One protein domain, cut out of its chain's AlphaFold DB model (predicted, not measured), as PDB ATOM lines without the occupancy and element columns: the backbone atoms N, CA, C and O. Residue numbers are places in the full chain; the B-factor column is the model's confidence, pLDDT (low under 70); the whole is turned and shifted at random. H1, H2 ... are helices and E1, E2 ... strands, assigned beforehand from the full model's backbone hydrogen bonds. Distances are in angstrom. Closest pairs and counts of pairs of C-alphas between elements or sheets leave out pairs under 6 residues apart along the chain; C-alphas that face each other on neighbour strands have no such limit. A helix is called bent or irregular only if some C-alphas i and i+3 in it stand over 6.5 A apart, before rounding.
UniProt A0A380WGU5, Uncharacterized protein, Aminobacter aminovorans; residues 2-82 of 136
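AT A GLANCE: This is residues 2 to 82 of the 136 residues of an uncharacterized protein of Aminobacter aminovorans (UniProt A0A380WGU5). A three-stranded sheet, E2 E1 E5, has the long helix H1 over one face, its other face bare of any named helix; from one end of it a two-stranded hairpin, E3 and E4, runs on as an arm that ends in a long loop, residues 26 to 41. Helix and sheet make two layers, a helix on one face of a sheet, and the arm with its loop makes much of the length. The printed part has 81 residues, with one named helix and five named strands in the order E1 E2 E3 E4 H1 E5; both sheets are antiparallel, and the class is mixed, helices and strands. The whole is loose, with a radius of gyration of the C-alphas of 16.2 A, and its C-alphas span 52 by 24 by 20 A, a rod.

IN THESE COORDINATES: E1, residues 2 to 7, begins at C-alpha 2 at (45.457, -39.009, -10.360) and is 16.8 A long. E2, residues 15 to 19, measures 12.6 A, and E3, residues 21 to 25, 12.9 A. E4, residues 42 to 46, measures 13.3 A. H1, residues 48 to 66, is 27.5 A long and ends at C-alpha 66 at (52.869, -16.132, -8.473); it is irregular, with C-alphas 49 and 52 7.2 A apart. E5, residues 73 to 78, is 17.2 A long and ends at C-alpha 78 at (49.488, -41.370, -9.748).

HOW THE PARTS SIT: E1 is the inner strand of the larger sheet. It forms a hairpin with the edge strand E2, antiparallel at 178 degrees, with N 4 and O 17 within hydrogen-bond range at 2.8 A. The other edge strand, E5, is antiparallel to E1 at 172 degrees, with N 5 and O 75 2.9 A apart. H1 is on this sheet at a height of 9.7 A; it lies over E2 and E1 and only just not over E5, on which 2 of its 19 C-alphas fall. On the local plane it runs along the strands, only just, at 27 degrees to E2. The closest C-alphas of E2 and H1 are those of Leu 19 and Asp 50, 6.5 A. In H1, 13 of 15 O i to N i+4 pairs are within hydrogen-bond range. E2 runs on into E3 at 39 degrees across one residue. E3 and E4 are a hairpin, antiparallel at 143 degrees, with N 22 and O 45 2.7 A apart. E3 and H1 are apart.

THE WHOLE: The farthest C-alphas, those of Pro 10 and Ser 37, are 53.1 A apart. The printed part has no cut. The link from E3 to E4, 16 residues, is long. The mean pLDDT of the printed part is 76.7; residues 24 to 43 and residue 82 are under 70.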
ATOM      1  N   LEU A   2      44.590 -40.148 -10.647       83.12
ATOM      2  CA  LEU A   2      45.457 -39.009 -10.360       83.12
ATOM      3  C   LEU A   2      44.973 -38.330  -9.079       83.12
ATOM      4  O   LEU A   2      43.790 -38.027  -8.938       83.12
ATOM      5  N   HIS A   3      45.888 -38.080  -8.154       87.56
ATOM      6  CA  HIS A   3      45.638 -37.320  -6.940       87.56
ATOM      7  C   HIS A   3      46.473 -36.041  -6.976       87.56
ATOM      8  O   HIS A   3      47.696 -36.099  -7.073       87.56
ATOM      9  N   PHE A   4      45.802 -34.894  -6.930       85.12
ATOM     10  CA  PHE A   4      46.406 -33.569  -6.864       85.12
ATOM     11  C   PHE A   4      46.064 -32.948  -5.512       85.12
ATOM     12  O   PHE A   4      44.892 -32.722  -5.212       85.12
ATOM     13  N   ALA A   5      47.076 -32.658  -4.703       87.69
ATOM     14  CA  ALA A   5      46.896 -31.992  -3.423       87.69
ATOM     15  C   ALA A   5      47.751 -30.727  -3.351       87.69
ATOM     16  O   ALA A   5      48.892 -30.701  -3.807       87.69
ATOM     17  N   MET A   6      47.201 -29.678  -2.756       88.69
ATOM     18  CA  MET A   6      47.923 -28.463  -2.416       88.69
ATOM     19  C   MET A   6      47.407 -27.941  -1.087       88.69
ATOM     20  O   MET A   6      46.207 -27.773  -0.921       88.69
ATOM     21  N   ASP A   7      48.308 -27.649  -0.167       90.06
ATOM     22  CA  ASP A   7      47.996 -26.881   1.027       90.06
ATOM     23  C   ASP A   7      48.585 -25.482   0.867       90.06
ATOM     24  O   ASP A   7      49.783 -25.329   0.603       90.06
ATOM     25  N   ALA A   8      47.727 -24.469   0.952       86.62
ATOM     26  CA  ALA A   8      48.107 -23.073   0.829       86.62
ATOM     27  C   ALA A   8      47.323 -22.218   1.837       86.62
ATOM     28  O   ALA A   8      46.115 -22.414   2.010       86.62
ATOM     29  N   PRO A   9      47.972 -21.222   2.461       84.25
ATOM     30  CA  PRO A   9      47.301 -20.295   3.363       84.25
ATOM     31  C   PRO A   9      46.135 -19.544   2.696       84.25
ATOM     32  O   PRO A   9      46.107 -19.388   1.466       84.25
ATOM     33  N   PRO A  10      45.192 -19.005   3.492       82.12
ATOM     34  CA  PRO A  10      44.157 -18.111   2.987       82.12
ATOM     35  C   PRO A  10      44.747 -16.970   2.132       82.12
ATOM     36  O   PRO A  10      45.820 -16.451   2.463       82.12
ATOM     37  N   PRO A  11      44.078 -16.571   1.032       84.94
ATOM     38  CA  PRO A  11      42.728 -16.974   0.608       84.94
ATOM     39  C   PRO A  11      42.669 -18.216  -0.307       84.94
ATOM     40  O   PRO A  11      41.581 -18.595  -0.729       84.94
ATOM     41  N   TYR A  12      43.803 -18.840  -0.645       84.88
ATOM     42  CA  TYR A  12      43.849 -19.937  -1.626       84.88
ATOM     43  C   TYR A  12      43.265 -21.243  -1.075       84.88
ATOM     44  O   TYR A  12      42.524 -21.926  -1.787       84.88
ATOM     45  N   GLY A  13      43.561 -21.533   0.198       84.06
ATOM     46  CA  GLY A  13      43.045 -22.682   0.938       84.06
ATOM     47  C   GLY A  13      43.551 -24.038   0.425       84.06
ATOM     48  O   GLY A  13      44.266 -24.109  -0.580       84.06
ATOM     49  N   PRO A  14      43.176 -25.134   1.108       87.88
ATOM     50  CA  PRO A  14      43.546 -26.475   0.689       87.88
ATOM     51  C   PRO A  14      42.820 -26.880  -0.603       87.88
ATOM     52  O   PRO A  14      41.645 -26.574  -0.817       87.88
ATOM     53  N   ILE A  15      43.522 -27.624  -1.452       87.12
ATOM     54  CA  ILE A  15      43.021 -28.281  -2.659       87.12
ATOM     55  C   ILE A  15      43.324 -29.767  -2.529       87.12
ATOM     56  O   ILE A  15      44.452 -30.149  -2.226       87.12
ATOM     57  N   ASN A  16      42.330 -30.613  -2.777       90.88
ATOM     58  CA  ASN A  16      42.482 -32.059  -2.725       90.88
ATOM     59  C   ASN A  16      41.572 -32.703  -3.777       90.88
ATOM     60  O   ASN A  16      40.396 -32.951  -3.526       90.88
ATOM     61  N   GLU A  17      42.117 -32.939  -4.966       88.81
ATOM     62  CA  GLU A  17      41.397 -33.474  -6.118       88.81
ATOM     63  C   GLU A  17      41.821 -34.912  -6.398       88.81
ATOM     64  O   GLU A  17      42.992 -35.195  -6.653       88.81
ATOM     65  N   LYS A  18      40.848 -35.822  -6.416       90.12
ATOM     66  CA  LYS A  18      41.013 -37.178  -6.944       90.12
ATOM     67  C   LYS A  18      40.279 -37.266  -8.273       90.12
ATOM     68  O   LYS A  18      39.089 -36.953  -8.341       90.12
ATOM     69  N   LEU A  19      41.010 -37.651  -9.311       86.12
ATOM     70  CA  LEU A  19      40.552 -37.647 -10.694       86.12
ATOM     71  C   LEU A  19      40.769 -39.051 -11.286       86.12
ATOM     72  O   LEU A  19      41.894 -39.573 -11.233       86.12
ATOM     73  N   PRO A  20      39.724 -39.709 -11.809       85.00
ATOM     74  CA  PRO A  20      39.885 -40.962 -12.530       85.00
ATOM     75  C   PRO A  20      40.777 -40.756 -13.761       85.00
ATOM     76  O   PRO A  20      40.822 -39.676 -14.355       85.00
ATOM     77  N   LEU A  21      41.532 -41.803 -14.095       81.81
ATOM     78  CA  LEU A  21      42.302 -41.856 -15.330       81.81
ATOM     79  C   LEU A  21      41.617 -42.836 -16.276       81.81
ATOM     80  O   LEU A  21      41.294 -43.944 -15.857       81.81
ATOM     81  N   GLU A  22      41.433 -42.427 -17.519       77.38
ATOM     82  CA  GLU A  22      40.921 -43.235 -18.618       77.38
ATOM     83  C   GLU A  22      42.091 -43.678 -19.491       77.38
ATOM     84  O   GLU A  22      42.993 -42.889 -19.791       77.38
ATOM     85  N   ILE A  23      42.089 -44.952 -19.873       73.62
ATOM     86  CA  ILE A  23      43.050 -45.487 -20.831       73.62
ATOM     87  C   ILE A  23      42.562 -45.132 -22.231       73.62
ATOM     88  O   ILE A  23      41.400 -45.346 -22.566       73.62
ATOM     89  N   VAL A  24      43.458 -44.571 -23.034       65.62
ATOM     90  CA  VAL A  24      43.221 -44.279 -24.443       65.62
ATOM     91  C   VAL A  24      44.291 -45.013 -25.241       65.62
ATOM     92  O   VAL A  24      45.484 -44.826 -24.965       65.62
ATOM     93  N   ALA A  25      43.868 -45.810 -26.227       61.91
ATOM     94  CA  ALA A  25      44.773 -46.492 -27.145       61.91
ATOM     95  C   ALA A  25      45.779 -45.485 -27.736       61.91
ATOM     96  O   ALA A  25      45.402 -44.421 -28.245       61.91
ATOM     97  N   GLY A  26      47.072 -45.792 -27.592       54.12
ATOM     98  CA  GLY A  26      48.169 -44.842 -27.802       54.12
ATOM     99  C   GLY A  26      48.383 -44.396 -29.243       54.12
ATOM    100  O   GLY A  26      49.064 -43.393 -29.451       54.12
ATOM    101  N   ASP A  27      47.756 -45.061 -30.215       52.50
ATOM    102  CA  ASP A  27      47.947 -44.827 -31.652       52.50
ATOM    103  C   ASP A  27      47.614 -43.380 -32.082       52.50
ATOM    104  O   ASP A  27      48.053 -42.927 -33.134       52.50
ATOM    105  N   ASN A  28      46.889 -42.620 -31.246       48.53
ATOM    106  CA  ASN A  28      46.503 -41.225 -31.493       48.53
ATOM    107  C   ASN A  28      46.959 -40.240 -30.398       48.53
ATOM    108  O   ASN A  28      46.403 -39.143 -30.268       48.53
ATOM    109  N   ALA A  29      47.933 -40.603 -29.557       49.03
ATOM    110  CA  ALA A  29      48.438 -39.703 -28.526       49.03
ATOM    111  C   ALA A  29      49.591 -38.821 -29.042       49.03
ATOM    112  O   ALA A  29      50.666 -39.343 -29.337       49.03
ATOM    113  N   PRO A  30      49.423 -37.481 -29.120       50.53
ATOM    114  CA  PRO A  30      50.494 -36.597 -29.574       50.53
ATOM    115  C   PRO A  30      51.741 -36.758 -28.698       50.53
ATOM    116  O   PRO A  30      51.644 -36.617 -27.482       50.53
ATOM    117  N   GLY A  31      52.899 -37.019 -29.308       48.44
ATOM    118  CA  GLY A  31      54.191 -37.079 -28.612       48.44
ATOM    119  C   GLY A  31      54.571 -38.438 -28.014       48.44
ATOM    120  O   GLY A  31      55.577 -38.507 -27.312       48.44
ATOM    121  N   VAL A  32      53.813 -39.501 -28.291       47.44
ATOM    122  CA  VAL A  32      54.156 -40.877 -27.909       47.44
ATOM    123  C   VAL A  32      54.545 -41.654 -29.168       47.44
ATOM    124  O   VAL A  32      53.688 -41.949 -29.996       47.44
ATOM    125  N   SER A  33      55.829 -41.974 -29.343       46.97
ATOM    126  CA  SER A  33      56.272 -42.868 -30.420       46.97
ATOM    127  C   SER A  33      56.262 -44.312 -29.919       46.97
ATOM    128  O   SER A  33      57.182 -44.722 -29.213       46.97
ATOM    129  N   ALA A  34      55.234 -45.081 -30.269       50.94
ATOM    130  CA  ALA A  34      55.272 -46.530 -30.090       50.94
ATOM    131  C   ALA A  34      56.201 -47.151 -31.146       50.94
ATOM    132  O   ALA A  34      56.122 -46.799 -32.326       50.94
ATOM    133  N   SER A  35      57.086 -48.067 -30.739       44.81
ATOM    134  CA  SER A  35      57.835 -48.886 -31.695       44.81
ATOM    135  C   SER A  35      56.857 -49.857 -32.377       44.81
ATOM    136  O   SER A  35      56.233 -50.664 -31.685       44.81
ATOM    137  N   PRO A  36      56.699 -49.810 -33.713       48.66
ATOM    138  CA  PRO A  36      55.573 -50.432 -34.416       48.66
ATOM    139  C   PRO A  36      55.549 -51.967 -34.384       48.66
ATOM    140  O   PRO A  36      54.577 -52.558 -34.846       48.66
ATOM    141  N   SER A  37      56.591 -52.633 -33.880       53.50
ATOM    142  CA  SER A  37      56.720 -54.087 -33.996       53.50
ATOM    143  C   SER A  37      56.560 -54.873 -32.693       53.50
ATOM    144  O   SER A  37      56.258 -56.059 -32.781       53.50
ATOM    145  N   PHE A  38      56.733 -54.273 -31.504       52.44
ATOM    146  CA  PHE A  38      56.741 -55.046 -30.242       52.44
ATOM    147  C   PHE A  38      56.174 -54.334 -29.005       52.44
ATOM    148  O   PHE A  38      56.014 -54.983 -27.972       52.44
ATOM    149  N   GLU A  39      55.861 -53.037 -29.070       54.00
ATOM    150  CA  GLU A  39      55.429 -52.265 -27.899       54.00
ATOM    151  C   GLU A  39      54.105 -51.554 -28.175       54.00
ATOM    152  O   GLU A  39      54.015 -50.688 -29.044       54.00
ATOM    153  N   ARG A  40      53.065 -51.903 -27.410       58.03
ATOM    154  CA  ARG A  40      51.804 -51.153 -27.398       58.03
ATOM    155  C   ARG A  40      51.847 -50.162 -26.250       58.03
ATOM    156  O   ARG A  40      51.889 -50.558 -25.087       58.03
ATOM    157  N   VAL A  41      51.829 -48.872 -26.573       61.25
ATOM    158  CA  VAL A  41      51.751 -47.826 -25.554       61.25
ATOM    159  C   VAL A  41      50.288 -47.546 -25.244       61.25
ATOM    160  O   VAL A  41      49.499 -47.244 -26.135       61.25
ATOM    161  N   GLN A  42      49.930 -47.627 -23.967       63.12
ATOM    162  CA  GLN A  42      48.629 -47.206 -23.463       63.12
ATOM    163  C   GLN A  42      48.790 -45.864 -22.753       63.12
ATOM    164  O   GLN A  42      49.661 -45.714 -21.894       63.12
ATOM    165  N   VAL A  43      47.969 -44.874 -23.110       68.62
ATOM    166  CA  VAL A  43      48.055 -43.537 -22.511       68.62
ATOM    167  C   VAL A  43      46.914 -43.345 -21.531       68.62
ATOM    168  O   VAL A  43      45.755 -43.250 -21.921       68.62
ATOM    169  N   ALA A  44      47.251 -43.225 -20.250       74.00
ATOM    170  CA  ALA A  44      46.301 -42.829 -19.222       74.00
ATOM    171  C   ALA A  44      46.122 -41.301 -19.227       74.00
ATOM    172  O   ALA A  44      47.093 -40.552 -19.088       74.00
ATOM    173  N   ARG A  45      44.884 -40.818 -19.362       77.00
ATOM    174  CA  ARG A  45      44.530 -39.389 -19.313       77.00
ATOM    175  C   ARG A  45      43.487 -39.139 -18.240       77.00
ATOM    176  O   ARG A  45      42.742 -40.040 -17.892       77.00
ATOM    177  N   VAL A  46      43.420 -37.924 -17.703       82.62
ATOM    178  CA  VAL A  46      42.297 -37.548 -16.831       82.62
ATOM    179  C   VAL A  46      41.010 -37.591 -17.644       82.62
ATOM    180  O   VAL A  46      41.004 -37.117 -18.780       82.62
ATOM    181  N   ALA A  47      39.955 -38.163 -17.061       81.31
ATOM    182  CA  ALA A  47      38.653 -38.253 -17.710       81.31
ATOM    183  C   ALA A  47      38.197 -36.882 -18.218       81.31
ATOM    184  O   ALA A  47      38.364 -35.863 -17.536       81.31
ATOM    185  N   GLN A  48      37.601 -36.839 -19.410       81.31
ATOM    186  CA  GLN A  48      37.247 -35.568 -20.051       81.31
ATOM    187  C   GLN A  48      36.319 -34.711 -19.170       81.31
ATOM    188  O   GLN A  48      36.486 -33.491 -19.098       81.31
ATOM    189  N   ALA A  49      35.388 -35.349 -18.452       84.50
ATOM    190  CA  ALA A  49      34.471 -34.693 -17.518       84.50
ATOM    191  C   ALA A  49      35.189 -33.987 -16.347       84.50
ATOM    192  O   ALA A  49      34.666 -33.031 -15.774       84.50
ATOM    193  N   ASP A  50      36.410 -34.412 -16.023       87.00
ATOM    194  CA  ASP A  50      37.191 -33.943 -14.881       87.00
ATOM    195  C   ASP A  50      38.269 -32.910 -15.251       87.00
ATOM    196  O   ASP A  50      38.880 -32.288 -14.375       87.00
ATOM    197  N   MET A  51      38.473 -32.654 -16.546       84.69
ATOM    198  CA  MET A  51      39.486 -31.713 -17.036       84.69
ATOM    199  C   MET A  51      39.279 -30.285 -16.508       84.69
ATOM    200  O   MET A  51      40.250 -29.608 -16.160       84.69
ATOM    201  N   ALA A  52      38.027 -29.829 -16.383       87.69
ATOM    202  CA  ALA A  52      37.715 -28.501 -15.850       87.69
ATOM    203  C   ALA A  52      38.089 -28.364 -14.362       87.69
ATOM    204  O   ALA A  52      38.647 -27.342 -13.950       87.69
ATOM    205  N   ARG A  53      37.849 -29.413 -13.561       89.25
ATOM    206  CA  ARG A  53      38.235 -29.459 -12.141       89.25
ATOM    207  C   ARG A  53      39.750 -29.405 -11.982       89.25
ATOM    208  O   ARG A  53      40.258 -28.596 -11.204       89.25
ATOM    209  N   LEU A  54      40.477 -30.198 -12.773       87.88
ATOM    210  CA  LEU A  54      41.939 -30.165 -12.775       87.88
ATOM    211  C   LEU A  54      42.476 -28.779 -13.156       87.88
ATOM    212  O   LEU A  54      43.373 -28.262 -12.488       87.88
ATOM    213  N   ALA A  55      41.922 -28.153 -14.198       86.44
ATOM    214  CA  ALA A  55      42.344 -26.825 -14.634       86.44
ATOM    215  C   ALA A  55      42.149 -25.767 -13.533       86.44
ATOM    216  O   ALA A  55      43.045 -24.948 -13.305       86.44
ATOM    217  N   ALA A  56      41.025 -25.815 -12.809       88.88
ATOM    218  CA  ALA A  56      40.750 -24.924 -11.683       88.88
ATOM    219  C   ALA A  56      41.739 -25.132 -10.521       88.88
ATOM    220  O   ALA A  56      42.275 -24.160  -9.978       88.88
ATOM    221  N   ALA A  57      42.041 -26.386 -10.172       87.75
ATOM    222  CA  ALA A  57      43.024 -26.727  -9.145       87.75
ATOM    223  C   ALA A  57      44.435 -26.221  -9.501       87.75
ATOM    224  O   ALA A  57      45.098 -25.562  -8.694       87.75
ATOM    225  N   GLN A  58      44.867 -26.433 -10.747       86.50
ATOM    226  CA  GLN A  58      46.142 -25.917 -11.241       86.50
ATOM    227  C   GLN A  58      46.182 -24.384 -11.290       86.50
ATOM    228  O   GLN A  58      47.227 -23.793 -11.023       86.50
ATOM    229  N   ALA A  59      45.071 -23.722 -11.628       88.06
ATOM    230  CA  ALA A  59      44.997 -22.262 -11.646       88.06
ATOM    231  C   ALA A  59      45.217 -21.672 -10.248       88.06
ATOM    232  O   ALA A  59      46.023 -20.753 -10.103       88.06
ATOM    233  N   LYS A  60      44.593 -22.248  -9.211       85.50
ATOM    234  CA  LYS A  60      44.840 -21.854  -7.815       85.50
ATOM    235  C   LYS A  60      46.305 -22.051  -7.415       85.50
ATOM    236  O   LYS A  60      46.890 -21.163  -6.802       85.50
ATOM    237  N   ALA A  61      46.920 -23.165  -7.816       84.88
ATOM    238  CA  ALA A  61      48.335 -23.418  -7.545       84.88
ATOM    239  C   ALA A  61      49.273 -22.427  -8.244       84.88
ATOM    240  O   ALA A  61      50.218 -21.924  -7.634       84.88
ATOM    241  N   ARG A  62      48.994 -22.089  -9.510       86.31
ATOM    242  CA  ARG A  62      49.735 -21.053 -10.245       86.31
ATOM    243  C   ARG A  62      49.576 -19.680  -9.598       86.31
ATOM    244  O   ARG A  62      50.573 -18.979  -9.451       86.31
ATOM    245  N   ALA A  63      48.361 -19.323  -9.183       87.56
ATOM    246  CA  ALA A  63      48.090 -18.059  -8.510       87.56
ATOM    247  C   ALA A  63      48.845 -17.957  -7.177       87.56
ATOM    248  O   ALA A  63      49.516 -16.955  -6.937       87.56
ATOM    249  N   PHE A  64      48.842 -19.020  -6.362       86.31
ATOM    250  CA  PHE A  64      49.649 -19.068  -5.145       86.31
ATOM    251  C   PHE A  64      51.148 -18.919  -5.450       86.31
ATOM    252  O   PHE A  64      51.808 -18.054  -4.873       86.31
ATOM    253  N   LYS A  65      51.686 -19.683  -6.412       84.62
ATOM    254  CA  LYS A  65      53.101 -19.604  -6.816       84.62
ATOM    255  C   LYS A  65      53.504 -18.198  -7.283       84.62
ATOM    256  O   LYS A  65      54.609 -17.754  -6.978       84.62
ATOM    257  N   ALA A  66      52.620 -17.488  -7.986       88.44
ATOM    258  CA  ALA A  66      52.869 -16.132  -8.473       88.44
ATOM    259  C   ALA A  66      53.043 -15.097  -7.346       88.44
ATOM    260  O   ALA A  66      53.647 -14.053  -7.572       88.44
ATOM    261  N   THR A  67      52.588 -15.393  -6.122       87.19
ATOM    262  CA  THR A  67      52.831 -14.527  -4.954       87.19
ATOM    263  C   THR A  67      54.282 -14.556  -4.460       87.19
ATOM    264  O   THR A  67      54.650 -13.750  -3.610       87.19
ATOM    265  N   GLY A  68      55.101 -15.507  -4.926       86.94
ATOM    266  CA  GLY A  68      56.475 -15.710  -4.449       86.94
ATOM    267  C   GLY A  68      56.578 -16.336  -3.053       86.94
ATOM    268  O   GLY A  68      57.686 -16.600  -2.578       86.94
ATOM    269  N   ARG A  69      55.444 -16.612  -2.398       83.69
ATOM    270  CA  ARG A  69      55.397 -17.301  -1.108       83.69
ATOM    271  C   ARG A  69      55.836 -18.760  -1.243       83.69
ATOM    272  O   ARG A  69      55.589 -19.414  -2.253       83.69
ATOM    273  N   LYS A  70      56.488 -19.270  -0.196       84.62
ATOM    274  CA  LYS A  70      57.069 -20.627  -0.141       84.62
ATOM    275  C   LYS A  70      56.449 -21.517   0.937       84.62
ATOM    276  O   LYS A  70      56.917 -22.629   1.154       84.62
ATOM    277  N   ASP A  71      55.437 -21.019   1.636       86.94
ATOM    278  CA  ASP A  71      54.770 -21.716   2.735       86.94
ATOM    279  C   ASP A  71      53.684 -22.695   2.273       86.94
ATOM    280  O   ASP A  71      53.226 -23.512   3.065       86.94
ATOM    281  N   GLY A  72      53.317 -22.669   0.991       83.44
ATOM    282  CA  GLY A  72      52.437 -23.667   0.396       83.44
ATOM    283  C   GLY A  72      53.211 -24.871  -0.129       83.44
ATOM    284  O   GLY A  72      54.316 -24.744  -0.665       83.44
ATOM    285  N   LYS A  73      52.611 -26.051   0.005       86.12
ATOM    286  CA  LYS A  73      53.160 -27.325  -0.475       86.12
ATOM    287  C   LYS A  73      52.144 -28.002  -1.379       86.12
ATOM    288  O   LYS A  73      50.948 -27.941  -1.117       86.12
ATOM    289  N   GLY A  74      52.617 -28.665  -2.428       83.38
ATOM    290  CA  GLY A  74      51.769 -29.442  -3.324       83.38
ATOM    291  C   GLY A  74      52.370 -30.806  -3.623       83.38
ATOM    292  O   GLY A  74      53.589 -30.968  -3.606       83.38
ATOM    293  N   SER A  75      51.509 -31.776  -3.898       83.75
ATOM    294  CA  SER A  75      51.888 -33.104  -4.358       83.75
ATOM    295  C   SER A  75      50.994 -33.547  -5.512       83.75
ATOM    296  O   SER A  75      49.815 -33.196  -5.605       83.75
ATOM    297  N   ILE A  76      51.593 -34.321  -6.412       80.06
ATOM    298  CA  ILE A  76      50.895 -35.027  -7.479       80.06
ATOM    299  C   ILE A  76      51.282 -36.491  -7.345       80.06
ATOM    300  O   ILE A  76      52.466 -36.821  -7.377       80.06
ATOM    301  N   SER A  77      50.282 -37.352  -7.205       82.06
ATOM    302  CA  SER A  77      50.466 -38.795  -7.099       82.06
ATOM    303  C   SER A  77      49.628 -39.493  -8.159       82.06
ATOM    304  O   SER A  77      48.465 -39.150  -8.372       82.06
ATOM    305  N   VAL A  78      50.204 -40.497  -8.813       78.12
ATOM    306  CA  VAL A  78      49.488 -41.370  -9.748       78.12
ATOM    307  C   VAL A  78      49.437 -42.764  -9.146       78.12
ATOM    308  O   VAL A  78      50.461 -43.323  -8.768       78.12
ATOM    309  N   THR A  79      48.236 -43.327  -9.066       78.75
ATOM    310  CA  THR A  79      48.022 -44.715  -8.654       78.75
ATOM    311  C   THR A  79      47.506 -45.512  -9.839       78.75
ATOM    312  O   THR A  79      46.471 -45.164 -10.422       78.75
ATOM    313  N   ILE A  80      48.216 -46.587 -10.168       72.81
ATOM    314  CA  ILE A  80      47.804 -47.601 -11.136       72.81
ATOM    315  C   ILE A  80      47.286 -48.789 -10.323       72.81
ATOM    316  O   ILE A  80      47.974 -49.263  -9.423       72.81
ATOM    317  N   ALA A  81      46.057 -49.221 -10.594       70.06
ATOM    318  CA  ALA A  81      45.441 -50.372  -9.945       70.06
ATOM    319  C   ALA A  81      44.861 -51.287 -11.025       70.06
ATOM    320  O   ALA A  81      44.142 -50.811 -11.905       70.06
ATOM    321  N   GLY A  82      45.180 -52.578 -10.951       68.25
ATOM    322  CA  GLY A  82      44.827 -53.551 -11.983       68.25
ATOM    323  C   GLY A  82      45.757 -53.497 -13.198       68.25
ATOM    324  O   GLY A  82      46.907 -53.071 -13.096       68.25
TER     325      GLY A  82